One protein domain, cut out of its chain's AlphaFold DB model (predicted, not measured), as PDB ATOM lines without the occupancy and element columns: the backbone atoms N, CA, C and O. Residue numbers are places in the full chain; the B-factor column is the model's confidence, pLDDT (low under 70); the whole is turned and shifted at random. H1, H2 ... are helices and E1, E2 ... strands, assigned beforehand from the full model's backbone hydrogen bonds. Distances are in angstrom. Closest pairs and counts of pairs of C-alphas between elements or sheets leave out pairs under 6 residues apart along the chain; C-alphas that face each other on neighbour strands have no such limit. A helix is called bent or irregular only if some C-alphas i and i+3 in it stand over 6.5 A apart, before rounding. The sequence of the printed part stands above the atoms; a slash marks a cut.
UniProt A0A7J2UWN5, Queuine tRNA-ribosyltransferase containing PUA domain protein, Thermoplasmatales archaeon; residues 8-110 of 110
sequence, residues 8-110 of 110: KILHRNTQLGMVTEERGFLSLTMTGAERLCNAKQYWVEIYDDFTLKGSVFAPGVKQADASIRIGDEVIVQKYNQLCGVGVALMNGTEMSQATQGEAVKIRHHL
ATOM      1  N   LYS A   8       6.965   5.392  -7.155       94.88
ATOM      2  CA  LYS A   8       7.167   4.902  -8.524       94.88
ATOM      3  C   LYS A   8       8.571   4.329  -8.670       94.88
ATOM      4  O   LYS A   8       9.541   4.964  -8.267       94.88
ATOM      5  N   ILE A   9       8.680   3.179  -9.323       95.62
ATOM      6  CA  ILE A   9       9.959   2.595  -9.729       95.62
ATOM      7  C   ILE A   9      10.240   3.070 -11.149       95.62
ATOM      8  O   ILE A   9       9.518   2.721 -12.087       95.62
ATOM      9  N   LEU A  10      11.271   3.899 -11.296       96.94
ATOM     10  CA  LEU A  10      11.638   4.533 -12.557       96.94
ATOM     11  C   LEU A  10      13.004   4.038 -13.033       96.94
ATOM     12  O   LEU A  10      13.934   3.882 -12.245       96.94
ATOM     13  N   HIS A  11      13.149   3.873 -14.343       96.00
ATOM     14  CA  HIS A  11      14.442   3.685 -14.985       96.00
ATOM     15  C   HIS A  11      14.529   4.563 -16.227       96.00
ATOM     16  O   HIS A  11      13.752   4.374 -17.159       96.00
ATOM     17  N   ARG A  12      15.483   5.506 -16.252       94.19
ATOM     18  CA  ARG A  12      15.668   6.463 -17.363       94.19
ATOM     19  C   ARG A  12      14.346   7.142 -17.773       94.19
ATOM     20  O   ARG A  12      14.000   7.178 -18.946       94.19
ATOM     21  N   ASN A  13      13.597   7.642 -16.786       94.25
ATOM     22  CA  ASN A  13      12.262   8.256 -16.911       94.25
ATOM     23  C   ASN A  13      11.107   7.336 -17.345       94.25
ATOM     24  O   ASN A  13       9.965   7.786 -17.386       94.25
ATOM     25  N   THR A  14      11.345   6.048 -17.589       96.69
ATOM     26  CA  THR A  14      10.271   5.077 -17.831       96.69
ATOM     27  C   THR A  14       9.805   4.458 -16.517       96.69
ATOM     28  O   THR A  14      10.624   3.966 -15.735       96.69
ATOM     29  N   GLN A  15       8.495   4.452 -16.266       96.88
ATOM     30  CA  GLN A  15       7.917   3.794 -15.093       96.88
ATOM     31  C   GLN A  15       7.811   2.285 -15.316       96.88
ATOM     32  O   GLN A  15       7.151   1.829 -16.248       96.88
ATOM     33  N   LEU A  16       8.444   1.516 -14.435       97.12
ATOM     34  CA  LEU A  16       8.453   0.049 -14.458       97.12
ATOM     35  C   LEU A  16       7.411  -0.545 -13.507       97.12
ATOM     36  O   LEU A  16       6.929  -1.655 -13.686       97.12
ATOM     37  N   GLY A  17       7.040   0.205 -12.481       96.56
ATOM     38  CA  GLY A  17       6.044  -0.227 -11.522       96.56
ATOM     39  C   GLY A  17       5.838   0.815 -10.446       96.56
ATOM     40  O   GLY A  17       6.416   1.907 -10.496       96.56
ATOM     41  N   MET A  18       4.997   0.488  -9.481       95.56
ATOM     42  CA  MET A  18       4.755   1.338  -8.327       95.56
ATOM     43  C   MET A  18       4.264   0.538  -7.129       95.56
ATOM     44  O   MET A  18       3.663  -0.522  -7.283       95.56
ATOM     45  N   VAL A  19       4.485   1.093  -5.947       94.88
ATOM     46  CA  VAL A  19       3.866   0.660  -4.694       94.88
ATOM     47  C   VAL A  19       2.902   1.762  -4.268       94.88
ATOM     48  O   VAL A  19       3.181   2.946  -4.479       94.88
ATOM     49  N   THR A  20       1.746   1.380  -3.731       91.69
ATOM     50  CA  THR A  20       0.786   2.310  -3.122       91.69
ATOM     51  C   THR A  20       0.316   1.768  -1.782       91.69
ATOM     52  O   THR A  20       0.447   0.574  -1.514       91.69
ATOM     53  N   GLU A  21      -0.237   2.642  -0.942       89.38
ATOM     54  CA  GLU A  21      -0.792   2.263   0.360       89.38
ATOM     55  C   GLU A  21      -1.964   1.290   0.207       89.38
ATOM     56  O   GLU A  21      -2.023   0.273   0.887       89.38
ATOM     57  N   GLU A  22      -2.858   1.565  -0.745       87.06
ATOM     58  CA  GLU A  22      -4.096   0.808  -0.933       87.06
ATOM     59  C   GLU A  22      -3.836  -0.619  -1.418       87.06
ATOM     60  O   GLU A  22      -4.620  -1.522  -1.133       87.06
ATOM     61  N   ARG A  23      -2.750  -0.828  -2.174       85.56
ATOM     62  CA  ARG A  23      -2.356  -2.160  -2.636       85.56
ATOM     63  C   ARG A  23      -1.378  -2.850  -1.702       85.56
ATOM     64  O   ARG A  23      -1.443  -4.064  -1.605       85.56
ATOM     65  N   GLY A  24      -0.425  -2.135  -1.106       88.06
ATOM     66  CA  GLY A  24       0.644  -2.732  -0.294       88.06
ATOM     67  C   GLY A  24       1.632  -3.632  -1.059       88.06
ATOM     68  O   GLY A  24       2.634  -4.050  -0.486       88.06
ATOM     69  N   PHE A  25       1.395  -3.894  -2.349       90.56
ATOM     70  CA  PHE A  25       2.213  -4.737  -3.223       90.56
ATOM     71  C   PHE A  25       2.792  -3.950  -4.403       90.56
ATOM     72  O   PHE A  25       2.288  -2.889  -4.794       90.56
ATOM     73  N   LEU A  26       3.842  -4.508  -5.009       92.75
ATOM     74  CA  LEU A  26       4.397  -4.011  -6.262       92.75
ATOM     75  C   LEU A  26       3.394  -4.220  -7.400       92.75
ATOM     76  O   LEU A  26       3.027  -5.343  -7.708       92.75
ATOM     77  N   SER A  27       3.002  -3.137  -8.063       95.44
ATOM     78  CA  SER A  27       2.212  -3.176  -9.294       95.44
ATOM     79  C   SER A  27       3.109  -2.910 -10.495       95.44
ATOM     80  O   SER A  27       3.679  -1.822 -10.608       95.44
ATOM     81  N   LEU A  28       3.239  -3.886 -11.390       96.62
ATOM     82  CA  LEU A  28       4.051  -3.773 -12.601       96.62
ATOM     83  C   LEU A  28       3.338  -2.975 -13.699       96.62
ATOM     84  O   LEU A  28       2.134  -3.119 -13.918       96.62
ATOM     85  N   THR A  29       4.098  -2.170 -14.437       97.06
ATOM     86  CA  THR A  29       3.677  -1.703 -15.765       97.06
ATOM     87  C   THR A  29       4.008  -2.770 -16.812       97.06
ATOM     88  O   THR A  29       4.787  -3.685 -16.538       97.06
ATOM     89  N   MET A  30       3.479  -2.634 -18.032       97.12
ATOM     90  CA  MET A  30       3.862  -3.511 -19.151       97.12
ATOM     91  C   MET A  30       5.379  -3.498 -19.379       97.12
ATOM     92  O   MET A  30       6.015  -4.544 -19.380       97.12
ATOM     93  N   THR A  31       5.991  -2.311 -19.431       96.69
ATOM     94  CA  THR A  31       7.447  -2.177 -19.596       96.69
ATOM     95  C   THR A  31       8.244  -2.744 -18.417       96.69
ATOM     96  O   THR A  31       9.380  -3.183 -18.583       96.69
ATOM     97  N   GLY A  32       7.685  -2.731 -17.204       96.62
ATOM     98  CA  GLY A  32       8.284  -3.418 -16.061       96.62
ATOM     99  C   GLY A  32       8.264  -4.932 -16.217       96.62
ATOM    100  O   GLY A  32       9.285  -5.577 -15.997       96.62
ATOM    101  N   ALA A  33       7.126  -5.483 -16.640       96.88
ATOM    102  CA  ALA A  33       6.981  -6.910 -16.889       96.88
ATOM    103  C   ALA A  33       7.887  -7.411 -18.016       96.88
ATOM    104  O   ALA A  33       8.518  -8.449 -17.841       96.88
ATOM    105  N   GLU A  34       8.064  -6.650 -19.101       95.62
ATOM    106  CA  GLU A  34       9.007  -6.997 -20.182       95.62
ATOM    107  C   GLU A  34      10.424  -7.268 -19.658       95.62
ATOM    108  O   GLU A  34      11.110  -8.174 -20.131       95.62
ATOM    109  N   ARG A  35      10.871  -6.523 -18.638       94.44
ATOM    110  CA  ARG A  35      12.194  -6.736 -18.024       94.44
ATOM    111  C   ARG A  35      12.270  -8.004 -17.184       94.44
ATOM    112  O   ARG A  35      13.363  -8.527 -16.982       94.44
ATOM    113  N   LEU A  36      11.135  -8.459 -16.668       93.56
ATOM    114  CA  LEU A  36      11.031  -9.599 -15.765       93.56
ATOM    115  C   LEU A  36      10.662 -10.900 -16.481       93.56
ATOM    116  O   LEU A  36      10.874 -11.960 -15.902       93.56
ATOM    117  N   CYS A  37      10.213 -10.862 -17.738       89.94
ATOM    118  CA  CYS A  37       9.905 -12.067 -18.520       89.94
ATOM    119  C   CYS A  37      11.049 -13.103 -18.496       89.94
ATOM    120  O   CYS A  37      10.810 -14.299 -18.344       89.94
ATOM    121  N   ASN A  38      12.307 -12.650 -18.547       88.94
ATOM    122  CA  ASN A  38      13.477 -13.538 -18.521       88.94
ATOM    123  C   ASN A  38      13.762 -14.171 -17.150       88.94
ATOM    124  O   ASN A  38      14.507 -15.147 -17.087       88.94
ATOM    125  N   ALA A  39      13.187 -13.645 -16.063       91.06
ATOM    126  CA  ALA A  39      13.357 -14.209 -14.725       91.06
ATOM    127  C   ALA A  39      12.613 -15.544 -14.560       91.06
ATOM    128  O   ALA A  39      12.967 -16.321 -13.678       91.06
ATOM    129  N   LYS A  40      11.621 -15.829 -15.422       89.81
ATOM    130  CA  LYS A  40      10.808 -17.059 -15.400       89.81
ATOM    131  C   LYS A  40      10.145 -17.325 -14.043       89.81
ATOM    132  O   LYS A  40      10.041 -18.471 -13.616       89.81
ATOM    133  N   GLN A  41       9.681 -16.260 -13.392       95.19
ATOM    134  CA  GLN A  41       8.948 -16.304 -12.127       95.19
ATOM    135  C   GLN A  41       7.633 -15.534 -12.251       95.19
ATOM    136  O   GLN A  41       7.557 -14.576 -13.022       95.19
ATOM    137  N   TYR A  42       6.623 -15.938 -11.479       97.19
ATOM    138  CA  TYR A  42       5.310 -15.284 -11.400       97.19
ATOM    139  C   TYR A  42       4.620 -15.124 -12.765       97.19
ATOM    140  O   TYR A  42       3.979 -14.109 -13.046       97.19
ATOM    141  N   TRP A  43       4.761 -16.129 -13.633       97.88
ATOM    142  CA  TRP A  43       4.173 -16.144 -14.970       97.88
ATOM    143  C   TRP A  43       2.927 -17.033 -15.046       97.88
ATOM    144  O   TRP A  43       2.807 -18.046 -14.354       97.88
ATOM    145  N   VAL A  44       2.015 -16.656 -15.937       98.38
ATOM    146  CA  VAL A  44       0.797 -17.386 -16.294       98.38
ATOM    147  C   VAL A  44       0.749 -17.490 -17.815       98.38
ATOM    148  O   VAL A  44       0.615 -16.483 -18.508       98.38
ATOM    149  N   GLU A  45       0.874 -18.706 -18.335       97.94
ATOM    150  CA  GLU A  45       0.735 -19.018 -19.756       97.94
ATOM    151  C   GLU A  45      -0.742 -19.267 -20.071       97.94
ATOM    152  O   GLU A  45      -1.374 -20.142 -19.474       97.94
ATOM    153  N   ILE A  46      -1.292 -18.512 -21.018       98.12
ATOM    154  CA  ILE A  46      -2.658 -18.704 -21.529       98.12
ATOM    155  C   ILE A  46      -2.660 -19.560 -22.797       98.12
ATOM    156  O   ILE A  46      -1.654 -19.650 -23.497       98.12
ATOM    157  N   TYR A  47      -3.796 -20.183 -23.111       97.00
ATOM    158  CA  TYR A  47      -3.945 -20.928 -24.362       97.00
ATOM    159  C   TYR A  47      -3.837 -20.031 -25.602       97.00
ATOM    160  O   TYR A  47      -4.135 -18.832 -25.592       97.00
ATOM    161  N   ASP A  48      -3.421 -20.644 -26.705       92.69
ATOM    162  CA  ASP A  48      -3.056 -19.944 -27.932       92.69
ATOM    163  C   ASP A  48      -4.262 -19.275 -28.616       92.69
ATOM    164  O   ASP A  48      -4.153 -18.164 -29.142       92.69
ATOM    165  N   ASP A  49      -5.430 -19.908 -28.532       91.31
ATOM    166  CA  ASP A  49      -6.724 -19.440 -29.036       91.31
ATOM    167  C   ASP A  49      -7.430 -18.444 -28.095       91.31
ATOM    168  O   ASP A  49      -8.397 -17.783 -28.486       91.31
ATOM    169  N   PHE A  50      -6.922 -18.254 -26.874       90.75
ATOM    170  CA  PHE A  50      -7.512 -17.340 -25.900       90.75
ATOM    171  C   PHE A  50      -7.172 -15.875 -26.208       90.75
ATOM    172  O   PHE A  50      -6.009 -15.473 -26.202       90.75
ATOM    173  N   THR A  51      -8.173 -15.025 -26.437       90.88
ATOM    174  CA  THR A  51      -7.952 -13.583 -26.661       90.88
ATOM    175  C   THR A  51      -8.135 -12.796 -25.368       90.88
ATOM    176  O   THR A  51      -9.236 -12.744 -24.818       90.88
ATOM    177  N   LEU A  52      -7.075 -12.125 -24.915       92.88
ATOM    178  CA  LEU A  52      -7.107 -11.322 -23.699       92.88
ATOM    179  C   LEU A  52      -7.802  -9.969 -23.937       92.88
ATOM    180  O   LEU A  52      -7.281  -9.119 -24.648       92.88
ATOM    181  N   LYS A  53      -8.988  -9.780 -23.345       90.62
ATOM    182  CA  LYS A  53      -9.761  -8.513 -23.387       90.62
ATOM    183  C   LYS A  53     -10.133  -7.959 -22.009       90.62
ATOM    184  O   LYS A  53     -10.635  -6.847 -21.900       90.62
ATOM    185  N   GLY A  54      -9.964  -8.765 -20.970       93.69
ATOM    186  CA  GLY A  54     -10.391  -8.479 -19.606       93.69
ATOM    187  C   GLY A  54      -9.602  -9.366 -18.658       93.69
ATOM    188  O   GLY A  54      -8.399  -9.508 -18.828       93.69
ATOM    189  N   SER A  55     -10.264  -9.993 -17.695       97.38
ATOM    190  CA  SER A  55      -9.614 -10.958 -16.806       97.38
ATOM    191  C   SER A  55      -9.312 -12.294 -17.493       97.38
ATOM    192  O   SER A  55      -9.965 -12.679 -18.465       97.38
ATOM    193  N   VAL A  56      -8.337 -13.024 -16.953       98.12
ATOM    194  CA  VAL A  56      -8.061 -14.415 -17.332       98.12
ATOM    195  C   VAL A  56      -8.859 -15.322 -16.409       98.12
ATOM    196  O   VAL A  56      -8.733 -15.233 -15.189       98.12
ATOM    197  N   PHE A  57      -9.663 -16.204 -16.989       97.56
ATOM    198  CA  PHE A  57     -10.369 -17.256 -16.260       97.56
ATOM    199  C   PHE A  57      -9.549 -18.544 -16.293       97.56
ATOM    200  O   PHE A  57      -8.819 -18.768 -17.256       97.56
ATOM    201  N   ALA A  58      -9.692 -19.394 -15.275       97.94
ATOM    202  CA  ALA A  58      -8.924 -20.636 -15.150       97.94
ATOM    203  C   ALA A  58      -8.951 -21.526 -16.416       97.94
ATOM    204  O   ALA A  58      -7.882 -21.950 -16.840       97.94
ATOM    205  N   PRO A  59     -10.084 -21.696 -17.136       96.81
ATOM    206  CA  PRO A  59     -10.102 -22.433 -18.409       96.81
ATOM    207  C   PRO A  59      -9.193 -21.872 -19.507       96.81
ATOM    208  O   PRO A  59      -8.826 -22.591 -20.429       96.81
ATOM    209  N   GLY A  60      -8.868 -20.579 -19.443       97.00
ATOM    210  CA  GLY A  60      -7.961 -19.916 -20.378       97.00
ATOM    211  C   GLY A  60      -6.484 -20.077 -20.014       97.00
ATOM    212  O   GLY A  60      -5.634 -19.690 -20.816       97.00
ATOM    213  N   VAL A  61      -6.164 -20.627 -18.838       98.06
ATOM    214  CA  VAL A  61      -4.791 -20.858 -18.377       98.06
ATOM    215  C   VAL A  61      -4.318 -22.233 -18.837       98.06
ATOM    216  O   VAL A  61      -4.932 -23.256 -18.550       98.06
ATOM    217  N   LYS A  62      -3.183 -22.254 -19.533       97.81
ATOM    218  CA  LYS A  62      -2.489 -23.470 -19.963       97.81
ATOM    219  C   LYS A  62      -1.565 -23.996 -18.869       97.81
ATOM    220  O   LYS A  62      -1.516 -25.197 -18.622       97.81
ATOM    221  N   GLN A  63      -0.821 -23.098 -18.229       97.75
ATOM    222  CA  GLN A  63       0.061 -23.409 -17.108       97.75
ATOM    223  C   GLN A  63       0.386 -22.128 -16.338       97.75
ATOM    224  O   GLN A  63       0.458 -21.054 -16.926       97.75
ATOM    225  N   ALA A  64       0.635 -22.233 -15.040       98.38
ATOM    226  CA  ALA A  64       1.131 -21.124 -14.236       98.38
ATOM    227  C   ALA A  64       2.280 -21.564 -13.325       98.38
ATOM    228  O   ALA A  64       2.401 -22.738 -12.962       98.38
ATOM    229  N   ASP A  65       3.119 -20.608 -12.938       98.06
ATOM    230  CA  ASP A  65       4.168 -20.814 -11.944       98.06
ATOM    231  C   ASP A  65       3.559 -21.219 -10.586       98.06
ATOM    232  O   ASP A  65       2.791 -20.474  -9.977       98.06
ATOM    233  N   ALA A  66       3.927 -22.399 -10.077       97.69
ATOM    234  CA  ALA A  66       3.407 -22.951  -8.824       97.69
ATOM    235  C   ALA A  66       3.757 -22.115  -7.573       97.69
ATOM    236  O   ALA A  66       3.158 -22.307  -6.507       97.69
ATOM    237  N   SER A  67       4.714 -21.188  -7.676       97.50
ATOM    238  CA  SER A  67       5.046 -20.255  -6.597       97.50
ATOM    239  C   SER A  67       3.994 -19.156  -6.401       97.50
ATOM    240  O   SER A  67       3.900 -18.627  -5.294       97.50
ATOM    241  N   ILE A  68       3.149 -18.887  -7.407       98.31
ATOM    242  CA  ILE A  68       2.118 -17.841  -7.359       98.31
ATOM    243  C   ILE A  68       1.138 -18.090  -6.211       98.31
ATOM    244  O   ILE A  68       0.630 -19.207  -6.013       98.31
ATOM    245  N   ARG A  69       0.839 -17.026  -5.471       97.81
ATOM    246  CA  ARG A  69      -0.189 -16.939  -4.435       97.81
ATOM    247  C   ARG A  69      -1.210 -15.859  -4.782       97.81
ATOM    248  O   ARG A  69      -0.963 -14.960  -5.580       97.81
ATOM    249  N   ILE A  70      -2.383 -15.964  -4.163       97.88
ATOM    250  CA  ILE A  70      -3.449 -14.969  -4.306       97.88
ATOM    251  C   ILE A  70      -2.920 -13.604  -3.847       97.88
ATOM    252  O   ILE A  70      -2.349 -13.495  -2.764       97.88
ATOM    253  N   GLY A  71      -3.141 -12.572  -4.659       96.25
ATOM    254  CA  GLY A  71      -2.648 -11.215  -4.421       96.25
ATOM    255  C   GLY A  71      -1.312 -10.901  -5.096       96.25
ATOM    256  O   GLY A  71      -0.992  -9.719  -5.232       96.25
ATOM    257  N   ASP A  72      -0.577 -11.910  -5.576       97.00
ATOM    258  CA  ASP A  72       0.680 -11.681  -6.284       97.00
ATOM    259  C   ASP A  72       0.446 -10.944  -7.602       97.00
ATOM    260  O   ASP A  72      -0.536 -11.159  -8.320       97.00
ATOM    261  N   GLU A  73       1.393 -10.077  -7.933       97.25
ATOM    262  CA  GLU A  73       1.461  -9.442  -9.236       97.25
ATOM    263  C   GLU A  73       2.090 -10.420 -10.234       97.25
ATOM    264  O   GLU A  73       3.196 -10.915 -10.014       97.25
ATOM    265  N   VAL A  74       1.378 -10.706 -11.323       98.19
ATOM    266  CA  VAL A  74       1.738 -11.761 -12.277       98.19
ATOM    267  C   VAL A  74       1.866 -11.242 -13.701       98.19
ATOM    268  O   VAL A  74       1.191 -10.296 -14.122       98.19
ATOM    269  N   ILE A  75       2.725 -11.922 -14.454       98.19
ATOM    270  CA  ILE A  75       2.943 -11.725 -15.881       98.19
ATOM    271  C   ILE A  75       2.088 -12.732 -16.640       98.19
ATOM    272  O   ILE A  75       2.254 -13.936 -16.478       98.19
ATOM    273  N   VAL A  76       1.191 -12.251 -17.492       98.19
ATOM    274  CA  VAL A  76       0.413 -13.107 -18.391       98.19
ATOM    275  C   VAL A  76       1.091 -13.128 -19.748       98.19
ATOM    276  O   VAL A  76       1.370 -12.072 -20.320       98.19
ATOM    277  N   GLN A  77       1.342 -14.322 -20.264       97.00
ATOM    278  CA  GLN A  77       2.068 -14.533 -21.508       97.00
ATOM    279  C   GLN A  77       1.413 -15.591 -22.396       97.00
ATOM    280  O   GLN A  77       0.647 -16.436 -21.937       97.00
ATOM    281  N   LYS A  78       1.731 -15.508 -23.686       95.50
ATOM    282  CA  LYS A  78       1.361 -16.475 -24.716       95.50
ATOM    283  C   LYS A  78       2.561 -16.702 -25.623       95.50
ATOM    284  O   LYS A  78       3.154 -15.729 -26.085       95.50
ATOM    285  N   TYR A  79       2.933 -17.951 -25.883       91.19
ATOM    286  CA  TYR A  79       4.141 -18.296 -26.643       91.19
ATOM    287  C   TYR A  79       5.409 -17.630 -26.079       91.19
ATOM    288  O   TYR A  79       6.273 -17.178 -26.833       91.19
ATOM    289  N   ASN A  80       5.515 -17.534 -24.748       85.56
ATOM    290  CA  ASN A  80       6.567 -16.784 -24.042       85.56
ATOM    291  C   ASN A  80       6.642 -15.282 -24.395       85.56
ATOM    292  O   ASN A  80       7.663 -14.640 -24.145       85.56
ATOM    293  N   GLN A  81       5.591 -14.708 -24.980       92.75
ATOM    294  CA  GLN A  81       5.474 -13.274 -25.219       92.75
ATOM    295  C   GLN A  81       4.543 -12.655 -24.187       92.75
ATOM    296  O   GLN A  81       3.463 -13.179 -23.919       92.75
ATOM    297  N   LEU A  82       4.952 -11.519 -23.625       96.06
ATOM    298  CA  LEU A  82       4.128 -10.753 -22.699       96.06
ATOM    299  C   LEU A  82       2.807 -10.366 -23.373       96.06
ATOM    300  O   LEU A  82       2.808  -9.740 -24.425       96.06
ATOM    301  N   CYS A  83       1.686 -10.694 -22.741       95.94
ATOM    302  CA  CYS A  83       0.354 -10.265 -23.163       95.94
ATOM    303  C   CYS A  83      -0.264  -9.280 -22.176       95.94
ATOM    304  O   CYS A  83      -1.049  -8.423 -22.573       95.94
ATOM    305  N   GLY A  84       0.074  -9.385 -20.891       97.50
ATOM    306  CA  GLY A  84      -0.492  -8.512 -19.878       97.50
ATOM    307  C   GLY A  84       0.114  -8.686 -18.499       97.50
ATOM    308  O   GLY A  84       0.954  -9.549 -18.255       97.50
ATOM    309  N   VAL A  85      -0.354  -7.847 -17.587       98.06
ATOM    310  CA  VAL A  85      -0.040  -7.902 -16.162       98.06
ATOM    311  C   VAL A  85      -1.316  -7.801 -15.344       98.06
ATOM    312  O   VAL A  85      -2.255  -7.065 -15.684       98.06
ATOM    313  N   GLY A  86      -1.338  -8.484 -14.211       97.81
ATOM    314  CA  GLY A  86      -2.509  -8.527 -13.352       97.81
ATOM    315  C   GLY A  86      -2.208  -9.030 -11.956       97.81
ATOM    316  O   GLY A  86      -1.065  -9.269 -11.588       97.81
ATOM    317  N   VAL A  87      -3.274  -9.183 -11.182       98.00
ATOM    318  CA  VAL A  87      -3.212  -9.726  -9.827       98.00
ATOM    319  C   VAL A  87      -3.800 -11.125  -9.831       98.00
ATOM    320  O   VAL A  87      -4.907 -11.327 -10.336       98.00
ATOM    321  N   ALA A  88      -3.068 -12.077  -9.269       98.44
ATOM    322  CA  ALA A  88      -3.526 -13.442  -9.088       98.44
ATOM    323  C   ALA A  88      -4.723 -13.499  -8.126       98.44
ATOM    324  O   ALA A  88      -4.689 -12.944  -7.027       98.44
ATOM    325  N   LEU A  89      -5.776 -14.203  -8.535       98.44
ATOM    326  CA  LEU A  89      -6.948 -14.522  -7.712       98.44
ATOM    327  C   LEU A  89      -7.004 -16.006  -7.320       98.44
ATOM    328  O   LEU A  89      -7.842 -16.402  -6.517       98.44
ATOM    329  N   MET A  90      -6.079 -16.801  -7.851       98.56
ATOM    330  CA  MET A  90      -5.859 -18.212  -7.539       98.56
ATOM    331  C   MET A  90      -4.369 -18.440  -7.274       98.56
ATOM    332  O   MET A  90      -3.531 -17.619  -7.648       98.56
ATOM    333  N   ASN A  91      -4.014 -19.557  -6.643       98.56
ATOM    334  CA  ASN A  91      -2.613 -19.993  -6.629       98.56
ATOM    335  C   ASN A  91      -2.241 -20.651  -7.975       98.56
ATOM    336  O   ASN A  91      -3.119 -21.109  -8.704       98.56
ATOM    337  N   GLY A  92      -0.953 -20.728  -8.317       98.50
ATOM    338  CA  GLY A  92      -0.534 -21.210  -9.646       98.50
ATOM    339  C   GLY A  92      -0.941 -22.655  -9.973       98.50
ATOM    340  O   GLY A  92      -1.300 -22.966 -11.112       98.50
ATOM    341  N   THR A  93      -0.943 -23.544  -8.975       98.12
ATOM    342  CA  THR A  93      -1.400 -24.931  -9.157       98.12
ATOM    343  C   THR A  93      -2.891 -24.979  -9.481       98.12
ATOM    344  O   THR A  93      -3.291 -25.660 -10.420       98.12
ATOM    345  N   GLU A  94      -3.695 -24.208  -8.754       98.19
ATOM    346  CA  GLU A  94      -5.134 -24.082  -8.973       98.19
ATOM    347  C   GLU A  94      -5.449 -23.456 -10.334       98.19
ATOM    348  O   GLU A  94      -6.273 -24.005 -11.057       98.19
ATOM    349  N   MET A  95      -4.737 -22.397 -10.742       98.38
ATOM    350  CA  MET A  95      -4.905 -21.800 -12.075       98.38
ATOM    351  C   MET A  95      -4.749 -22.831 -13.198       98.38
ATOM    352  O   MET A  95      -5.450 -22.746 -14.197       98.38
ATOM    353  N   SER A  96      -3.839 -23.796 -13.032       97.75
ATOM    354  CA  SER A  96      -3.544 -24.812 -14.049       97.75
ATOM    355  C   SER A  96      -4.522 -25.998 -14.039       97.75
ATOM    356  O   SER A  96      -4.523 -26.790 -14.977       97.75
ATOM    357  N   GLN A  97      -5.303 -26.179 -12.969       97.81
ATOM    358  CA  GLN A  97      -6.146 -27.367 -12.757       97.81
ATOM    359  C   GLN A  97      -7.644 -27.051 -12.718       97.81
ATOM    360  O   GLN A  97      -8.467 -27.918 -13.015       97.81
ATOM    361  N   ALA A  98      -8.011 -25.836 -12.320       97.44
ATOM    362  CA  ALA A  98      -9.397 -25.439 -12.163       97.44
ATOM    363  C   ALA A  98     -10.089 -25.265 -13.521       97.44
ATOM    364  O   ALA A  98      -9.550 -24.698 -14.469       97.44
ATOM    365  N   THR A  99     -11.340 -25.711 -13.599       96.88
ATOM    366  CA  THR A  99     -12.180 -25.617 -14.804       96.88
ATOM    367  C   THR A  99     -13.121 -24.414 -14.791       96.88
ATOM    368  O   THR A  99     -13.918 -24.238 -15.709       96.88
ATOM    369  N   GLN A 100     -13.069 -23.581 -13.750       97.25
ATOM    370  CA  GLN A 100     -13.914 -22.400 -13.598       97.25
ATOM    371  C   GLN A 100     -13.294 -21.400 -12.617       97.25
ATOM    372  O   GLN A 100     -12.456 -21.769 -11.798       97.25
ATOM    373  N   GLY A 101     -13.761 -20.151 -12.677       97.56
ATOM    374  CA  GLY A 101     -13.327 -19.060 -11.800       97.56
ATOM    375  C   GLY A 101     -12.331 -18.102 -12.457       97.56
ATOM    376  O   GLY A 101     -11.693 -18.420 -13.461       97.56
ATOM    377  N   GLU A 102     -12.243 -16.890 -11.911       98.31
ATOM    378  CA  GLU A 102     -11.310 -15.854 -12.364       98.31
ATOM    379  C   GLU A 102      -9.917 -16.147 -11.789       98.31
ATOM    380  O   GLU A 102      -9.748 -16.191 -10.575       98.31
ATOM    381  N   ALA A 103      -8.928 -16.372 -12.653       98.50
ATOM    382  CA  ALA A 103      -7.564 -16.723 -12.267       98.50
ATOM    383  C   ALA A 103      -6.690 -15.478 -12.071       98.50
ATOM    384  O   ALA A 103      -5.946 -15.382 -11.096       98.50
ATOM    385  N   VAL A 104      -6.789 -14.511 -12.988       98.62
ATOM    386  CA  VAL A 104      -6.004 -13.272 -12.944       98.62
ATOM    387  C   VAL A 104      -6.883 -12.082 -13.285       98.62
ATOM    388  O   VAL A 104      -7.430 -11.989 -14.386       98.62
ATOM    389  N   LYS A 105      -6.927 -11.113 -12.371       98.00
ATOM    390  CA  LYS A 105      -7.522  -9.804 -12.625       98.00
ATOM    391  C   LYS A 105      -6.520  -8.913 -13.351       98.00
ATOM    392  O   LYS A 105      -5.587  -8.383 -12.742       98.00
ATOM    393  N   ILE A 106      -6.706  -8.745 -14.655       98.00
ATOM    394  CA  ILE A 106      -5.826  -7.919 -15.489       98.00
ATOM    395  C   ILE A 106      -5.998  -6.438 -15.166       98.00
ATOM    396  O   ILE A 106      -7.102  -5.975 -14.878       98.00
ATOM    397  N   ARG A 107      -4.899  -5.678 -15.248       95.31
ATOM    398  CA  ARG A 107      -4.980  -4.204 -15.273       95.31
ATOM    399  C   ARG A 107      -4.456  -3.582 -16.554       95.31
ATOM    400  O   ARG A 107      -4.970  -2.549 -16.966       95.31
ATOM    401  N   HIS A 108      -3.423  -4.178 -17.143       95.50
ATOM    402  CA  HIS A 108      -2.846  -3.726 -18.401       95.50
ATOM    403  C   HIS A 108      -2.595  -4.940 -19.284       95.50
ATOM    404  O   HIS A 108      -2.153  -5.980 -18.794       95.50
ATOM    405  N   HIS A 109      -2.883  -4.796 -20.568       94.62
ATOM    406  CA  HIS A 109      -2.596  -5.778 -21.600       94.62
ATOM    407  C   HIS A 109      -2.176  -5.052 -22.880       94.62
ATOM    408  O   HIS A 109      -2.372  -3.836 -22.982       94.62
ATOM    409  N   LEU A 110      -1.553  -5.789 -23.801       88.56
ATOM    410  CA  LEU A 110      -1.252  -5.314 -25.155       88.56
ATOM    411  C   LEU A 110      -2.512  -5.221 -26.025       88.56
ATOM    412  O   LEU A 110      -3.491  -5.953 -25.738       88.56
TER     413      LEU A 110
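What this domain is: This is residues 8 to 110 of the 110 residues of the protein "Queuine tRNA-ribosyltransferase containing PUA domain protein" of Thermoplasmatales archaeon (UniProt A0A7J2UWN5). A strongly twisted sheet of five strands curls over on itself, and H1 lies across one of its faces with the small E1-E2 hairpin beyond it at one end of the long axis. H2 packs by E4 at the other end, and the looping residues 47 to 60 swing round to pair briefly with E7. The printed part has 103 residues with two named helices and seven named strands, in the order E1 E2 H1 E3 E4 E5 E6 H2 E7. The large sheet is mixed, in the order E4 E3 E5 E6 E7, and the class is mixed, helices and strands. The whole is compact, with a radius of gyration of the C-alphas of 12.9 A and spans of 41 by 28 by 24 A.

How they stand to each other: E1, residues 8 to 11, and E2, residues 14 to 19, form an antiparallel hairpin, with N 9 and O 17 2.8 A apart. H1, residues 30 to 39, comes closest to E2 at the C-alphas of Leu 16 and Gly 32, 3.8 A apart. E3, residues 43 to 46, and E4, residues 61 to 64, are an antiparallel hairpin, with N 62 and O 45 2.8 A apart. E5, residues 73 to 78, is parallel to E3, with N 44 and O 75 2.8 A apart. E6, residues 81 to 88, forms a hairpin with E5, with N 76 and O 84 2.8 A apart. H1 is on this sheet at a height of 8.3 A, only just over E5 and E6, with 3 of its 10 C-alphas falling on each; it runs across the strands, at 81 degrees to E5 on the local plane. H2, residues 92 to 97, is on the sheet at a height of 7.4 A, and the C-alphas of Ala 64 and Gly 92, its closest pair with E4, are 4.9 A apart. E7, residues 102 to 109, is antiparallel to E6, with N 87 and O 105 2.9 A apart. Every O i to N i+4 pair is within hydrogen-bond range in H2, but 3 of 6 in H1.

Where its parts are: E1 begins at C-alpha 8, (7.167, 4.902, -8.524). E2 is 15.3 A long and H1 15.0 A; H1 is irregular, but only just, with C-alphas 35 and 38 6.9 A apart. E5 is 17.0 A long. E6, 18.5 A, bends by 60 degrees at residue 84, and E7, 16.2 A, bends by 56 degrees at residue 106 and ends at C-alpha 109, (-2.596, -5.778, -21.600).

The domain as a whole: The two C-alphas farthest apart, those of Arg 12 and Thr 99, are 42.6 A apart. The printed part has no cut, and the link from E3 to E4, 14 residues, is long. The mean pLDDT of the printed part is 95.6, and no printed residue is under 70.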